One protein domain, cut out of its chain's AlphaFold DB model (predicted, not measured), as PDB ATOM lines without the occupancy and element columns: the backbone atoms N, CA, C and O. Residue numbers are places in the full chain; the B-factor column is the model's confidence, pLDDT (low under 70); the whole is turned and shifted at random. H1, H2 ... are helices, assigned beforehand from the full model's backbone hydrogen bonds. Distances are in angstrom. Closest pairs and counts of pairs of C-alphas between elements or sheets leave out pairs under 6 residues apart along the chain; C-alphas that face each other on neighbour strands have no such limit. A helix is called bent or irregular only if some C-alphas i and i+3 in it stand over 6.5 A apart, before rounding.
ATOM      1  N   ASP A 206     181.060 249.130 240.888       97.75
ATOM      2  CA  ASP A 206     181.752 249.234 239.596       97.75
ATOM      3  C   ASP A 206     183.271 249.052 239.739       97.75
ATOM      4  O   ASP A 206     183.900 248.345 238.951       97.75
ATOM      5  N   ALA A 207     183.879 249.662 240.764       98.25
ATOM      6  CA  ALA A 207     185.307 249.513 241.024       98.25
ATOM      7  C   ALA A 207     185.687 248.062 241.364       98.25
ATOM      8  O   ALA A 207     186.712 247.579 240.877       98.25
ATOM      9  N   LEU A 208     184.871 247.374 242.169       98.44
ATOM     10  CA  LEU A 208     185.083 245.976 242.542       98.44
ATOM     11  C   LEU A 208     184.839 245.031 241.359       98.44
ATOM     12  O   LEU A 208     185.658 244.153 241.127       98.44
ATOM     13  N   VAL A 209     183.785 245.245 240.565       98.25
ATOM     14  CA  VAL A 209     183.483 244.472 239.343       98.25
ATOM     15  C   VAL A 209     184.644 244.551 238.352       98.25
ATOM     16  O   VAL A 209     185.025 243.550 237.759       98.25
ATOM     17  N   LEU A 210     185.246 245.732 238.189       98.00
ATOM     18  CA  LEU A 210     186.418 245.909 237.328       98.00
ATOM     19  C   LEU A 210     187.691 245.261 237.895       98.00
ATOM     20  O   LEU A 210     188.586 244.918 237.123       98.00
ATOM     21  N   ALA A 211     187.786 245.110 239.218       98.12
ATOM     22  CA  ALA A 211     188.933 244.496 239.884       98.12
ATOM     23  C   ALA A 211     188.832 242.963 239.959       98.12
ATOM     24  O   ALA A 211     189.857 242.279 239.970       98.12
ATOM     25  N   ASP A 212     187.611 242.430 240.000       98.19
ATOM     26  CA  ASP A 212     187.316 241.017 240.229       98.19
ATOM     27  C   ASP A 212     188.008 240.052 239.246       98.19
ATOM     28  O   ASP A 212     188.627 239.107 239.731       98.19
ATOM     29  N   PRO A 213     188.074 240.307 237.919       97.75
ATOM     30  CA  PRO A 213     188.774 239.418 236.983       97.75
ATOM     31  C   PRO A 213     190.268 239.211 237.269       97.75
ATOM     32  O   PRO A 213     190.872 238.298 236.715       97.75
ATOM     33  N   PHE A 214     190.876 240.080 238.082       96.69
ATOM     34  CA  PHE A 214     192.302 240.049 238.418       96.69
ATOM     35  C   PHE A 214     192.557 239.686 239.880       96.69
ATOM     36  O   PHE A 214     193.583 239.095 240.204       96.69
ATOM     37  N   MET A 215     191.650 240.082 240.775       96.88
ATOM     38  CA  MET A 215     191.772 239.855 242.216       96.88
ATOM     39  C   MET A 215     190.965 238.650 242.714       96.88
ATOM     40  O   MET A 215     191.127 238.287 243.881       96.88
ATOM     41  N   HIS A 216     190.123 238.054 241.859       96.62
ATOM     42  CA  HIS A 216     189.279 236.892 242.156       96.62
ATOM     43  C   HIS A 216     188.483 237.082 243.451       96.62
ATOM     44  O   HIS A 216     188.497 236.241 244.343       96.62
ATOM     45  N   LEU A 217     187.858 238.250 243.609       97.12
ATOM     46  CA  LEU A 217     187.254 238.659 244.875       97.12
ATOM     47  C   LEU A 217     186.017 237.818 245.200       97.12
ATOM     48  O   LEU A 217     185.812 237.459 246.357       97.12
ATOM     49  N   ALA A 218     185.206 237.504 244.190       96.38
ATOM     50  CA  ALA A 218     184.023 236.670 244.348       96.38
ATOM     51  C   ALA A 218     184.367 235.216 244.695       96.38
ATOM     52  O   ALA A 218     183.653 234.613 245.488       96.38
ATOM     53  N   ASP A 219     185.471 234.678 244.173       95.56
ATOM     54  CA  ASP A 219     185.877 233.285 244.407       95.56
ATOM     55  C   ASP A 219     186.189 233.021 245.894       95.56
ATOM     56  O   ASP A 219     185.954 231.924 246.407       95.56
ATOM     57  N   LYS A 220     186.616 234.060 246.623       96.06
ATOM     58  CA  LYS A 220     186.953 233.994 248.054       96.06
ATOM     59  C   LYS A 220     185.774 233.630 248.951       96.06
ATOM     60  O   LYS A 220     186.003 233.177 250.064       96.06
ATOM     61  N   ILE A 221     184.521 233.773 248.502       95.88
ATOM     62  CA  ILE A 221     183.346 233.358 249.298       95.88
ATOM     63  C   ILE A 221     183.298 231.841 249.540       95.88
ATOM     64  O   ILE A 221     182.496 231.374 250.341       95.88
ATOM     65  N   HIS A 222     184.107 231.066 248.813       94.88
ATOM     66  CA  HIS A 222     184.176 229.611 248.920       94.88
ATOM     67  C   HIS A 222     185.301 229.118 249.837       94.88
ATOM     68  O   HIS A 222     185.388 227.913 250.073       94.88
ATOM     69  N   ASN A 223     186.156 230.016 250.335       96.25
ATOM     70  CA  ASN A 223     187.286 229.676 251.189       96.25
ATOM     71  C   ASN A 223     187.317 230.605 252.420       96.25
ATOM     72  O   ASN A 223     187.606 231.794 252.263       96.25
ATOM     73  N   PRO A 224     187.067 230.097 253.641       96.50
ATOM     74  CA  PRO A 224     187.039 230.928 254.844       96.50
ATOM     75  C   PRO A 224     188.372 231.626 255.147       96.50
ATOM     76  O   PRO A 224     188.355 232.766 255.610       96.50
ATOM     77  N   GLU A 225     189.520 231.008 254.843       95.88
ATOM     78  CA  GLU A 225     190.839 231.621 255.069       95.88
ATOM     79  C   GLU A 225     191.044 232.856 254.179       95.88
ATOM     80  O   GLU A 225     191.549 233.890 254.619       95.88
ATOM     81  N   GLU A 226     190.608 232.778 252.921       96.38
ATOM     82  CA  GLU A 226     190.679 233.908 251.992       96.38
ATOM     83  C   GLU A 226     189.615 234.965 252.307       96.38
ATOM     84  O   GLU A 226     189.889 236.168 252.217       96.38
ATOM     85  N   TYR A 227     188.415 234.527 252.702       96.75
ATOM     86  CA  TYR A 227     187.303 235.403 253.059       96.75
ATOM     87  C   TYR A 227     187.597 236.233 254.312       96.75
ATOM     88  O   TYR A 227     187.249 237.411 254.358       96.75
ATOM     89  N   LEU A 228     188.319 235.671 255.287       95.81
ATOM     90  CA  LEU A 228     188.739 236.361 256.511       95.81
ATOM     91  C   LEU A 228     189.471 237.684 256.233       95.81
ATOM     92  O   LEU A 228     189.336 238.659 256.977       95.81
ATOM     93  N   HIS A 229     190.270 237.722 255.170       95.19
ATOM     94  CA  HIS A 229     191.049 238.899 254.795       95.19
ATOM     95  C   HIS A 229     190.282 239.870 253.892       95.19
ATOM     96  O   HIS A 229     190.747 240.986 253.659       95.19
ATOM     97  N   LEU A 230     189.100 239.485 253.416       95.88
ATOM     98  CA  LEU A 230     188.284 240.274 252.509       95.88
ATOM     99  C   LEU A 230     187.384 241.237 253.292       95.88
ATOM    100  O   LEU A 230     186.247 240.932 253.629       95.88
ATOM    101  N   ASN A 231     187.903 242.432 253.568       95.94
ATOM    102  CA  ASN A 231     187.187 243.501 254.268       95.94
ATOM    103  C   ASN A 231     187.276 244.837 253.501       95.94
ATOM    104  O   ASN A 231     187.789 244.897 252.382       95.94
ATOM    105  N   ASP A 232     186.788 245.929 254.093       97.31
ATOM    106  CA  ASP A 232     186.769 247.272 253.487       97.31
ATOM    107  C   ASP A 232     188.158 247.787 253.042       97.31
ATOM    108  O   ASP A 232     188.245 248.706 252.215       97.31
ATOM    109  N   SER A 233     189.257 247.186 253.530       96.88
ATOM    110  CA  SER A 233     190.619 247.443 253.045       96.88
ATOM    111  C   SER A 233     190.804 247.146 251.564       96.88
ATOM    112  O   SER A 233     191.733 247.695 250.974       96.88
ATOM    113  N   VAL A 234     189.913 246.372 250.937       97.62
ATOM    114  CA  VAL A 234     189.961 246.056 249.504       97.62
ATOM    115  C   VAL A 234     190.078 247.311 248.633       97.62
ATOM    116  O   VAL A 234     190.823 247.319 247.655       97.62
ATOM    117  N   LEU A 235     189.439 248.430 249.012       97.75
ATOM    118  CA  LEU A 235     189.610 249.680 248.263       97.75
ATOM    119  C   LEU A 235     191.030 250.234 248.397       97.75
ATOM    120  O   LEU A 235     191.601 250.680 247.407       97.75
ATOM    121  N   LEU A 236     191.622 250.162 249.593       97.50
ATOM    122  CA  LEU A 236     193.009 250.575 249.814       97.50
ATOM    123  C   LEU A 236     193.992 249.661 249.074       97.50
ATOM    124  O   LEU A 236     195.021 250.138 248.602       97.50
ATOM    125  N   GLU A 237     193.700 248.367 248.970       97.38
ATOM    126  CA  GLU A 237     194.506 247.408 248.206       97.38
ATOM    127  C   GLU A 237     194.500 247.747 246.714       97.38
ATOM    128  O   GLU A 237     195.570 247.867 246.110       97.38
ATOM    129  N   ILE A 238     193.319 248.016 246.143       97.88
ATOM    130  CA  ILE A 238     193.180 248.487 244.759       97.88
ATOM    131  C   ILE A 238     193.919 249.820 244.568       97.88
ATOM    132  O   ILE A 238     194.681 249.967 243.613       97.88
ATOM    133  N   GLU A 239     193.740 250.781 245.484       96.50
ATOM    134  CA  GLU A 239     194.399 252.098 245.448       96.50
ATOM    135  C   GLU A 239     195.934 251.992 245.492       96.50
ATOM    136  O   GLU A 239     196.619 252.775 244.832       96.50
ATOM    137  N   ARG A 240     196.486 251.041 246.257       96.88
ATOM    138  CA  ARG A 240     197.940 250.845 246.412       96.88
ATOM    139  C   ARG A 240     198.569 250.076 245.255       96.88
ATOM    140  O   ARG A 240     199.751 250.285 244.966       96.88
ATOM    141  N   SER A 241     197.814 249.183 244.619       96.50
ATOM    142  CA  SER A 241     198.322 248.357 243.526       96.50
ATOM    143  C   SER A 241     198.803 249.206 242.348       96.50
ATOM    144  O   SER A 241     198.149 250.170 241.953       96.50
ATOM    145  N   GLN A 242     199.935 248.817 241.758       94.94
ATOM    146  CA  GLN A 242     200.493 249.426 240.542       94.94
ATOM    147  C   GLN A 242     200.141 248.635 239.271       94.94
ATOM    148  O   GLN A 242     200.586 248.989 238.181       94.94
ATOM    149  N   ALA A 243     199.347 247.567 239.398       96.81
ATOM    150  CA  ALA A 243     198.927 246.732 238.279       96.81
ATOM    151  C   ALA A 243     198.130 247.568 237.251       96.81
ATOM    152  O   ALA A 243     197.162 248.236 237.650       96.81
ATOM    153  N   PRO A 244     198.510 247.587 235.957       97.06
ATOM    154  CA  PRO A 244     197.763 248.292 234.909       97.06
ATOM    155  C   PRO A 244     196.293 247.866 234.814       97.06
ATOM    156  O   PRO A 244     195.424 248.683 234.520       97.06
ATOM    157  N   GLU A 245     196.013 246.607 235.128       97.31
ATOM    158  CA  GLU A 245     194.700 245.971 235.111       97.31
ATOM    159  C   GLU A 245     193.696 246.666 236.045       97.31
ATOM    160  O   GLU A 245     192.522 246.818 235.711       97.31
ATOM    161  N   LEU A 246     194.176 247.177 237.183       97.94
ATOM    162  CA  LEU A 246     193.356 247.842 238.202       97.94
ATOM    163  C   LEU A 246     193.220 249.358 237.991       97.94
ATOM    164  O   LEU A 246     192.625 250.049 238.819       97.94
ATOM    165  N   GLU A 247     193.744 249.911 236.891       98.06
ATOM    166  CA  GLU A 247     193.742 251.359 236.645       98.06
ATOM    167  C   GLU A 247     192.331 251.951 236.605       98.06
ATOM    168  O   GLU A 247     192.077 252.986 237.223       98.06
ATOM    169  N   LYS A 248     191.382 251.276 235.950       97.88
ATOM    170  CA  LYS A 248     189.994 251.755 235.884       97.88
ATOM    171  C   LYS A 248     189.330 251.760 237.264       97.88
ATOM    172  O   LYS A 248     188.700 252.752 237.631       97.88
ATOM    173  N   SER A 249     189.531 250.709 238.059       98.19
ATOM    174  CA  SER A 249     189.047 250.647 239.443       98.19
ATOM    175  C   SER A 249     189.646 251.771 240.293       98.19
ATOM    176  O   SER A 249     188.909 252.494 240.966       98.19
ATOM    177  N   ARG A 250     190.964 252.010 240.193       98.31
ATOM    178  CA  ARG A 250     191.639 253.127 240.880       98.31
ATOM    179  C   ARG A 250     191.063 254.486 240.492       98.31
ATOM    180  O   ARG A 250     190.891 255.342 241.359       98.31
ATOM    181  N   GLN A 251     190.739 254.702 239.219       98.19
ATOM    182  CA  GLN A 251     190.140 255.958 238.755       98.19
ATOM    183  C   GLN A 251     188.763 256.206 239.378       98.19
ATOM    184  O   GLN A 251     188.482 257.329 239.809       98.19
ATOM    185  N   ILE A 252     187.923 255.173 239.487       98.06
ATOM    186  CA  ILE A 252     186.621 255.280 240.160       98.06
ATOM    187  C   ILE A 252     186.813 255.594 241.645       98.06
ATOM    188  O   ILE A 252     186.210 256.542 242.152       98.06
ATOM    189  N   ILE A 253     187.710 254.883 242.334       98.12
ATOM    190  CA  ILE A 253     187.978 255.138 243.755       98.12
ATOM    191  C   ILE A 253     188.513 256.563 243.957       98.12
ATOM    192  O   ILE A 253     188.027 257.291 244.826       98.12
ATOM    193  N   LYS A 254     189.423 257.036 243.096       98.06
ATOM    194  CA  LYS A 254     189.915 258.421 243.114       98.06
ATOM    195  C   LYS A 254     188.772 259.429 242.993       98.06
ATOM    196  O   LYS A 254     188.766 260.416 243.728       98.06
ATOM    197  N   ARG A 255     187.787 259.184 242.122       98.25
ATOM    198  CA  ARG A 255     186.584 260.028 242.011       98.25
ATOM    199  C   ARG A 255     185.760 260.033 243.299       98.25
ATOM    200  O   ARG A 255     185.278 261.094 243.689       98.25
ATOM    201  N   ILE A 256     185.627 258.897 243.990       97.62
ATOM    202  CA  ILE A 256     184.970 258.839 245.308       97.62
ATOM    203  C   ILE A 256     185.719 259.738 246.305       97.62
ATOM    204  O   ILE A 256     185.098 260.596 246.941       97.62
ATOM    205  N   ARG A 257     187.052 259.604 246.395       96.62
ATOM    206  CA  ARG A 257     187.911 260.395 247.300       96.62
ATOM    207  C   ARG A 257     187.844 261.900 247.018       96.62
ATOM    208  O   ARG A 257     187.841 262.692 247.954       96.62
ATOM    209  N   THR A 258     187.742 262.299 245.751       97.62
ATOM    210  CA  THR A 258     187.638 263.710 245.327       97.62
ATOM    211  C   THR A 258     186.199 264.213 245.201       97.62
ATOM    212  O   THR A 258     185.967 265.319 244.713       97.62
ATOM    213  N   ARG A 259     185.217 263.422 245.655       96.94
ATOM    214  CA  ARG A 259     183.783 263.747 245.634       96.94
ATOM    215  C   ARG A 259     183.201 263.989 244.231       96.94
ATOM    216  O   ARG A 259     182.143 264.602 244.090       96.94
ATOM    217  N   GLN A 260     183.831 263.441 243.197       97.56
ATOM    218  CA  GLN A 260     183.332 263.411 241.817       97.56
ATOM    219  C   GLN A 260     182.357 262.242 241.602       97.56
ATOM    220  O   GLN A 260     182.566 261.360 240.764       97.56
ATOM    221  N   LEU A 261     181.294 262.240 242.409       96.88
ATOM    222  CA  LEU A 261     180.317 261.156 242.495       96.88
ATOM    223  C   LEU A 261     179.404 261.071 241.265       96.88
ATOM    224  O   LEU A 261     179.211 262.071 240.564       96.88
ATOM    225  N   TYR A 262     178.781 259.907 241.053       95.88
ATOM    226  CA  TYR A 262     177.677 259.775 240.100       95.88
ATOM    227  C   TYR A 262     176.554 260.750 240.450       95.88
ATOM    228  O   TYR A 262     176.191 260.925 241.622       95.88
ATOM    229  N   LYS A 263     176.037 261.428 239.424       93.31
ATOM    230  CA  LYS A 263     174.998 262.441 239.577       93.31
ATOM    231  C   LYS A 263     173.648 261.749 239.663       93.31
ATOM    232  O   LYS A 263     173.263 261.018 238.762       93.31
ATOM    233  N   GLN A 264     172.928 262.001 240.751       91.38
ATOM    234  CA  GLN A 264     171.527 261.617 240.811       91.38
ATOM    235  C   GLN A 264     170.744 262.517 239.856       91.38
ATOM    236  O   GLN A 264     170.733 263.734 240.049       91.38
ATOM    237  N   VAL A 265     170.083 261.899 238.882       90.88
ATOM    238  CA  VAL A 265     169.143 262.580 237.987       90.88
ATOM    239  C   VAL A 265     167.807 262.774 238.703       90.88
ATOM    240  O   VAL A 265     167.394 263.908 238.916       90.88
ATOM    241  N   ASP A 266     167.174 261.690 239.166       90.06
ATOM    242  CA  ASP A 266     165.870 261.761 239.833       90.06
ATOM    243  C   ASP A 266     165.622 260.586 240.800       90.06
ATOM    244  O   ASP A 266     166.335 259.584 240.756       90.06
ATOM    245  N   VAL A 267     164.638 260.720 241.696       89.31
ATOM    246  CA  VAL A 267     164.169 259.675 242.621       89.31
ATOM    247  C   VAL A 267     162.648 259.733 242.726       89.31
ATOM    248  O   VAL A 267     162.081 260.707 243.217       89.31
ATOM    249  N   TYR A 268     162.002 258.619 242.387       90.12
ATOM    250  CA  TYR A 268     160.555 258.455 242.480       90.12
ATOM    251  C   TYR A 268     160.175 257.387 243.504       90.12
ATOM    252  O   TYR A 268     160.893 256.410 243.718       90.12
ATOM    253  N   MET A 269     159.018 257.571 244.141       89.69
ATOM    254  CA  MET A 269     158.397 256.564 244.997       89.69
ATOM    255  C   MET A 269     157.136 256.050 244.325       89.69
ATOM    256  O   MET A 269     156.240 256.826 244.006       89.69
ATOM    257  N   PHE A 270     157.057 254.736 244.168       91.00
ATOM    258  CA  PHE A 270     155.901 254.067 243.594       91.00
ATOM    259  C   PHE A 270     155.257 253.146 244.624       91.00
ATOM    260  O   PHE A 270     155.935 252.587 245.491       91.00
ATOM    261  N   ALA A 271     153.942 252.965 244.507       90.38
ATOM    262  CA  ALA A 271     153.246 251.906 245.222       90.38
ATOM    263  C   ALA A 271     153.776 250.530 244.784       90.38
ATOM    264  O   ALA A 271     154.176 250.339 243.633       90.38
ATOM    265  N   VAL A 272     153.750 249.555 245.698       87.06
ATOM    266  CA  VAL A 272     154.292 248.204 245.460       87.06
ATOM    267  C   VAL A 272     153.617 247.481 244.288       87.06
ATOM    268  O   VAL A 272     154.229 246.622 243.663       87.06
ATOM    269  N   GLU A 273     152.383 247.858 243.959       90.38
ATOM    270  CA  GLU A 273     151.604 247.331 242.833       90.38
ATOM    271  C   GLU A 273     152.289 247.567 241.479       90.38
ATOM    272  O   GLU A 273     152.150 246.763 240.564       90.38
ATOM    273  N   HIS A 274     153.106 248.618 241.363       90.44
ATOM    274  CA  HIS A 274     153.857 248.912 240.142       90.44
ATOM    275  C   HIS A 274     155.179 248.144 240.036       90.44
ATOM    276  O   HIS A 274     155.902 248.318 239.058       90.44
ATOM    277  N   ARG A 275     155.528 247.297 241.014       86.69
ATOM    278  CA  ARG A 275     156.834 246.620 241.071       86.69
ATOM    279  C   ARG A 275     157.161 245.844 239.797       86.69
ATOM    280  O   ARG A 275     158.302 245.898 239.353       86.69
ATOM    281  N   ASP A 276     156.202 245.119 239.228       87.88
ATOM    282  CA  ASP A 276     156.455 244.320 238.025       87.88
ATOM    283  C   ASP A 276     156.624 245.193 236.780       87.88
ATOM    284  O   ASP A 276     157.511 244.926 235.974       87.88
ATOM    285  N   THR A 277     155.870 246.288 236.670       89.00
ATOM    286  CA  THR A 277     156.069 247.289 235.614       89.00
ATOM    287  C   THR A 277     157.436 247.956 235.733       89.00
ATOM    288  O   THR A 277     158.111 248.159 234.728       89.00
ATOM    289  N   LEU A 278     157.881 248.259 236.956       88.31
ATOM    290  CA  LEU A 278     159.177 248.892 237.198       88.31
ATOM    291  C   LEU A 278     160.351 247.999 236.801       88.31
ATOM    292  O   LEU A 278     161.366 248.533 236.384       88.31
ATOM    293  N   LYS A 279     160.222 246.665 236.825       86.38
ATOM    294  CA  LYS A 279     161.281 245.762 236.327       86.38
ATOM    295  C   LYS A 279     161.617 245.974 234.846       86.38
ATOM    296  O   LYS A 279     162.686 245.559 234.417       86.38
ATOM    297  N   LEU A 280     160.721 246.591 234.073       87.56
ATOM    298  CA  LEU A 280     160.958 246.936 232.668       87.56
ATOM    299  C   LEU A 280     161.855 248.174 232.506       87.56
ATOM    300  O   LEU A 280     162.332 248.446 231.407       87.56
ATOM    301  N   LEU A 281     162.066 248.941 233.579       89.25
ATOM    302  CA  LEU A 281     162.964 250.085 233.588       89.25
ATOM    303  C   LEU A 281     164.404 249.590 233.775       89.25
ATOM    304  O   LEU A 281     164.867 249.403 234.901       89.25
ATOM    305  N   THR A 282     165.098 249.380 232.660       91.38
ATOM    306  CA  THR A 282     166.512 248.981 232.627       91.38
ATOM    307  C   THR A 282     167.381 250.080 232.007       91.38
ATOM    308  O   THR A 282     166.853 250.929 231.279       91.38
ATOM    309  N   PRO A 283     168.705 250.091 232.261       91.31
ATOM    310  CA  PRO A 283     169.635 250.995 231.585       91.31
ATOM    311  C   PRO A 283     169.533 250.937 230.054       91.31
ATOM    312  O   PRO A 283     169.552 251.978 229.401       91.31
ATOM    313  N   GLU A 284     169.337 249.750 229.473       91.44
ATOM    314  CA  GLU A 284     169.173 249.566 228.024       91.44
ATOM    315  C   GLU A 284     167.915 250.268 227.523       91.44
ATOM    316  O   GLU A 284     167.965 251.012 226.542       91.44
ATOM    317  N   ARG A 285     166.790 250.078 228.224       90.19
ATOM    318  CA  ARG A 285     165.526 250.716 227.853       90.19
ATOM    319  C   ARG A 285     165.592 252.230 228.027       90.19
ATOM    320  O   ARG A 285     165.056 252.959 227.198       90.19
ATOM    321  N   ALA A 286     166.249 252.706 229.081       89.06
ATOM    322  CA  ALA A 286     166.447 254.130 229.314       89.06
ATOM    323  C   ALA A 286     167.308 254.767 228.211       89.06
ATOM    324  O   ALA A 286     166.924 255.805 227.676       89.06
ATOM    325  N   ALA A 287     168.408 254.121 227.812       88.38
ATOM    326  CA  ALA A 287     169.257 254.580 226.714       88.38
ATOM    327  C   ALA A 287     168.524 254.557 225.360       88.38
ATOM    328  O   ALA A 287     168.682 255.470 224.554       88.38
ATOM    329  N   GLU A 288     167.695 253.539 225.103       88.31
ATOM    330  CA  GLU A 288     166.862 253.463 223.896       88.31
ATOM    331  C   GLU A 288     165.852 254.617 223.835       88.31
ATOM    332  O   GLU A 288     165.741 255.286 222.810       88.31
ATOM    333  N   VAL A 289     165.146 254.886 224.939       87.19
ATOM    334  CA  VAL A 289     164.183 255.993 225.021       87.19
ATOM    335  C   VAL A 289     164.886 257.347 224.923       87.19
ATOM    336  O   VAL A 289     164.371 258.234 224.245       87.19
ATOM    337  N   ALA A 290     166.068 257.513 225.524       84.88
ATOM    338  CA  ALA A 290     166.832 258.760 225.456       84.88
ATOM    339  C   ALA A 290     167.136 259.180 224.007       84.88
ATOM    340  O   ALA A 290     167.038 260.359 223.687       84.88
ATOM    341  N   LYS A 291     167.380 258.221 223.101       83.69
ATOM    342  CA  LYS A 291     167.591 258.484 221.662       83.69
ATOM    343  C   LYS A 291     166.361 259.030 220.932       83.69
ATOM    344  O   LYS A 291     166.490 259.518 219.816       83.69
ATOM    345  N   THR A 292     165.170 258.901 221.515       85.12
ATOM    346  CA  THR A 292     163.913 259.396 220.921       85.12
ATOM    347  C   THR A 292     163.547 260.808 221.373       85.12
ATOM    348  O   THR A 292     162.582 261.376 220.868       85.12
ATOM    349  N   ILE A 293     164.289 261.369 222.331       84.31
ATOM    350  CA  ILE A 293     164.041 262.701 222.878       84.31
ATOM    351  C   ILE A 293     164.757 263.726 221.992       84.31
ATOM    352  O   ILE A 293     165.972 263.658 221.822       84.31
ATOM    353  N   GLU A 294     164.010 264.678 221.426       79.88
ATOM    354  CA  GLU A 294     164.599 265.807 220.699       79.88
ATOM    355  C   GLU A 294     165.347 266.723 221.675       79.88
ATOM    356  O   GLU A 294     164.755 267.289 222.599       79.88
ATOM    357  N   MET A 295     166.659 266.851 221.471       78.31
ATOM    358  CA  MET A 295     167.511 267.737 222.258       78.31
ATOM    359  C   MET A 295     167.407 269.189 221.764       78.31
ATOM    360  O   MET A 295     167.183 269.420 220.571       78.31
ATOM    361  N   PRO A 296     167.580 270.187 222.653       79.31
ATOM    362  CA  PRO A 296     167.691 271.584 222.251       79.31
ATOM    363  C   PRO A 296     168.817 271.802 221.230       79.31
ATOM    364  O   PRO A 296     169.847 271.129 221.251       79.31
ATOM    365  N   GLU A 297     168.629 272.781 220.348       74.62
ATOM    366  CA  GLU A 297     169.573 273.095 219.272       74.62
ATOM    367  C   GLU A 297     170.974 273.420 219.837       74.62
ATOM    368  O   GLU A 297     171.141 274.370 220.605       74.62
ATOM    369  N   GLY A 298     171.986 272.627 219.461       70.62
ATOM    370  CA  GLY A 298     173.373 272.777 219.925       70.62
ATOM    371  C   GLY A 298     173.788 271.865 221.089       70.62
ATOM    372  O   GLY A 298     174.957 271.895 221.474       70.62
ATOM    373  N   GLU A 299     172.880 271.041 221.616       70.62
ATOM    374  CA  GLU A 299     173.200 269.982 222.576       70.62
ATOM    375  C   GLU A 299     173.200 268.615 221.881       70.62
ATOM    376  O   GLU A 299     172.187 268.192 221.328       70.62
ATOM    377  N   ASP A 300     174.336 267.917 221.925       63.81
ATOM    378  CA  ASP A 300     174.449 266.524 221.488       63.81
ATOM    379  C   ASP A 300     174.925 265.700 222.686       63.81
ATOM    380  O   ASP A 300     176.028 265.898 223.206       63.81
ATOM    381  N   ALA A 301     174.044 264.846 223.200       64.56
ATOM    382  CA  ALA A 301     174.311 264.016 224.363       64.56
ATOM    383  C   ALA A 301     173.906 262.578 224.045       64.56
ATOM    384  O   ALA A 301     172.811 262.127 224.378       64.56
ATOM    385  N   GLU A 302     174.807 261.840 223.399       72.94
ATOM    386  CA  GLU A 302     174.677 260.390 223.329       72.94
ATOM    387  C   GLU A 302     174.910 259.798 224.727       72.94
ATOM    388  O   GLU A 302     176.009 259.860 225.273       72.94
ATOM    389  N   LEU A 303     173.856 259.226 225.312       82.62
ATOM    390  CA  LEU A 303     173.933 258.443 226.545       82.62
ATOM    391  C   LEU A 303     174.192 256.976 226.199       82.62
ATOM    392  O   LEU A 303     173.346 256.313 225.589       82.62
ATOM    393  N   ALA A 304     175.346 256.449 226.610       86.69
ATOM    394  CA  ALA A 304     175.597 255.019 226.545       86.69
ATOM    395  C   ALA A 304     174.878 254.297 227.694       86.69
ATOM    396  O   ALA A 304     174.609 254.863 228.752       86.69
ATOM    397  N   VAL A 305     174.614 253.001 227.517       88.00
ATOM    398  CA  VAL A 305     174.022 252.157 228.574       88.00
ATOM    399  C   VAL A 305     174.885 252.178 229.842       88.00
ATOM    400  O   VAL A 305     174.356 252.227 230.946       88.00
ATOM    401  N   SER A 306     176.213 252.223 229.684       87.50
ATOM    402  CA  SER A 306     177.180 252.311 230.785       87.50
ATOM    403  C   SER A 306     177.124 253.621 231.578       87.50
ATOM    404  O   SER A 306     177.681 253.680 232.670       87.50
ATOM    405  N   ASP A 307     176.476 254.662 231.049       88.56
ATOM    406  CA  ASP A 307     176.347 255.959 231.722       88.56
ATOM    407  C   ASP A 307     175.115 256.015 232.640       88.56
ATOM    408  O   ASP A 307     174.947 256.964 233.411       88.56
ATOM    409  N   ILE A 308     174.243 255.003 232.567       91.50
ATOM    410  CA  ILE A 308     172.955 254.965 233.256       91.50
ATOM    411  C   ILE A 308     172.977 253.881 234.332       91.50
ATOM    412  O   ILE A 308     173.090 252.692 234.048       91.50
TER     413      ILE A 308
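Overview. This is residues 206 to 308 of the 339 residues of the protein "Protein SAMHD1 homolog" of Thanatephorus cucumeris (strain AG1-IB / isolate 7/3/14) (UniProt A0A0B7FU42). Two unequal parts are joined by a long link: a helical lobe in which H1 and H5 lie side by side with H4 across H5, and an open, sparsely held part with H6, H7 and the closing stretch 291 to 308. In the first lobe H2 and H3 make a small corner away from H5; in the second part residues 271 to 277 and 292 to 300 stick out. The printed part has 103 residues with seven named helices, H1 to H7 in order, and no named strand; it is all helix by class, with 55 residues in the helices. It is only just loose, close to extended, with a radius of gyration of the C-alphas of 18.8 A and spans of 53 by 40 by 22 A.

Arrangement. H1, residues 206 to 215, touches H5, residues 244 to 257, opposite ways at a shallow tilt of 29 degrees; the closest C-alphas, of Ala 207 and Ser 249, are 4.2 A apart. H2, residues 219 to 222, and H3, residues 224 to 228, only just touch, and only at the corner by their link, with 3 pairs of C-alphas within 8 A; the closest, of Lys 220 and Tyr 227, are 5.2 A apart. H4, residues 234 to 240, touches H5, with the C-alphas of Glu 239 and Arg 250 closest at 5.4 A; at 72 degrees the two are only just about perpendicular. H1 and H4 are close but not clearly touching, the C-alphas of Ala 211 and Ile 238 being closest at 7.6 A. H6, residues 272 to 278, touches none of the other helices, and the same holds for H7, residues 283 to 290; H6 and H7 are apart, with no C-alpha of the one within 8 A of the other. Each O i to N i+4 pair is within hydrogen-bond range in H3, H4 and H7, against 4 of 6 in H1, 8 of 10 in H5 and 1 of 3 in H6, where 3 of 4 O i to N i+3 pairs are within range; H2 is too short for an i+4 pair.

Along the chain. H1 begins at C-alpha 206 (181.752, 249.234, 239.596) and is 14.0 A long. It is only just irregular, C-alphas 210 and 213 being 6.9 A apart. H2 measures 6.1 A, H3 5.9 A and H4 9.8 A. H5, the longest helix, spans 19.9 A and ends at C-alpha 257 (187.911, 260.395, 247.300); it is irregular, with C-alphas 245 and 248 7.5 A apart. H6, 9.6 A, is irregular too, with C-alphas 273 and 276 7.5 A apart. H7, 10.3 A, ends at C-alpha 290 (166.832, 258.760, 225.456).

Size, cuts and confidence. The C-alphas farthest apart, of Glu 225 and Glu 297, are 58.8 A apart. The printed part has no cut. The link from H5 to H6, 14 residues, is long, and the other links between helices are tight. The mean pLDDT of the printed part is 91.9; residues 300 to 301 are under 70.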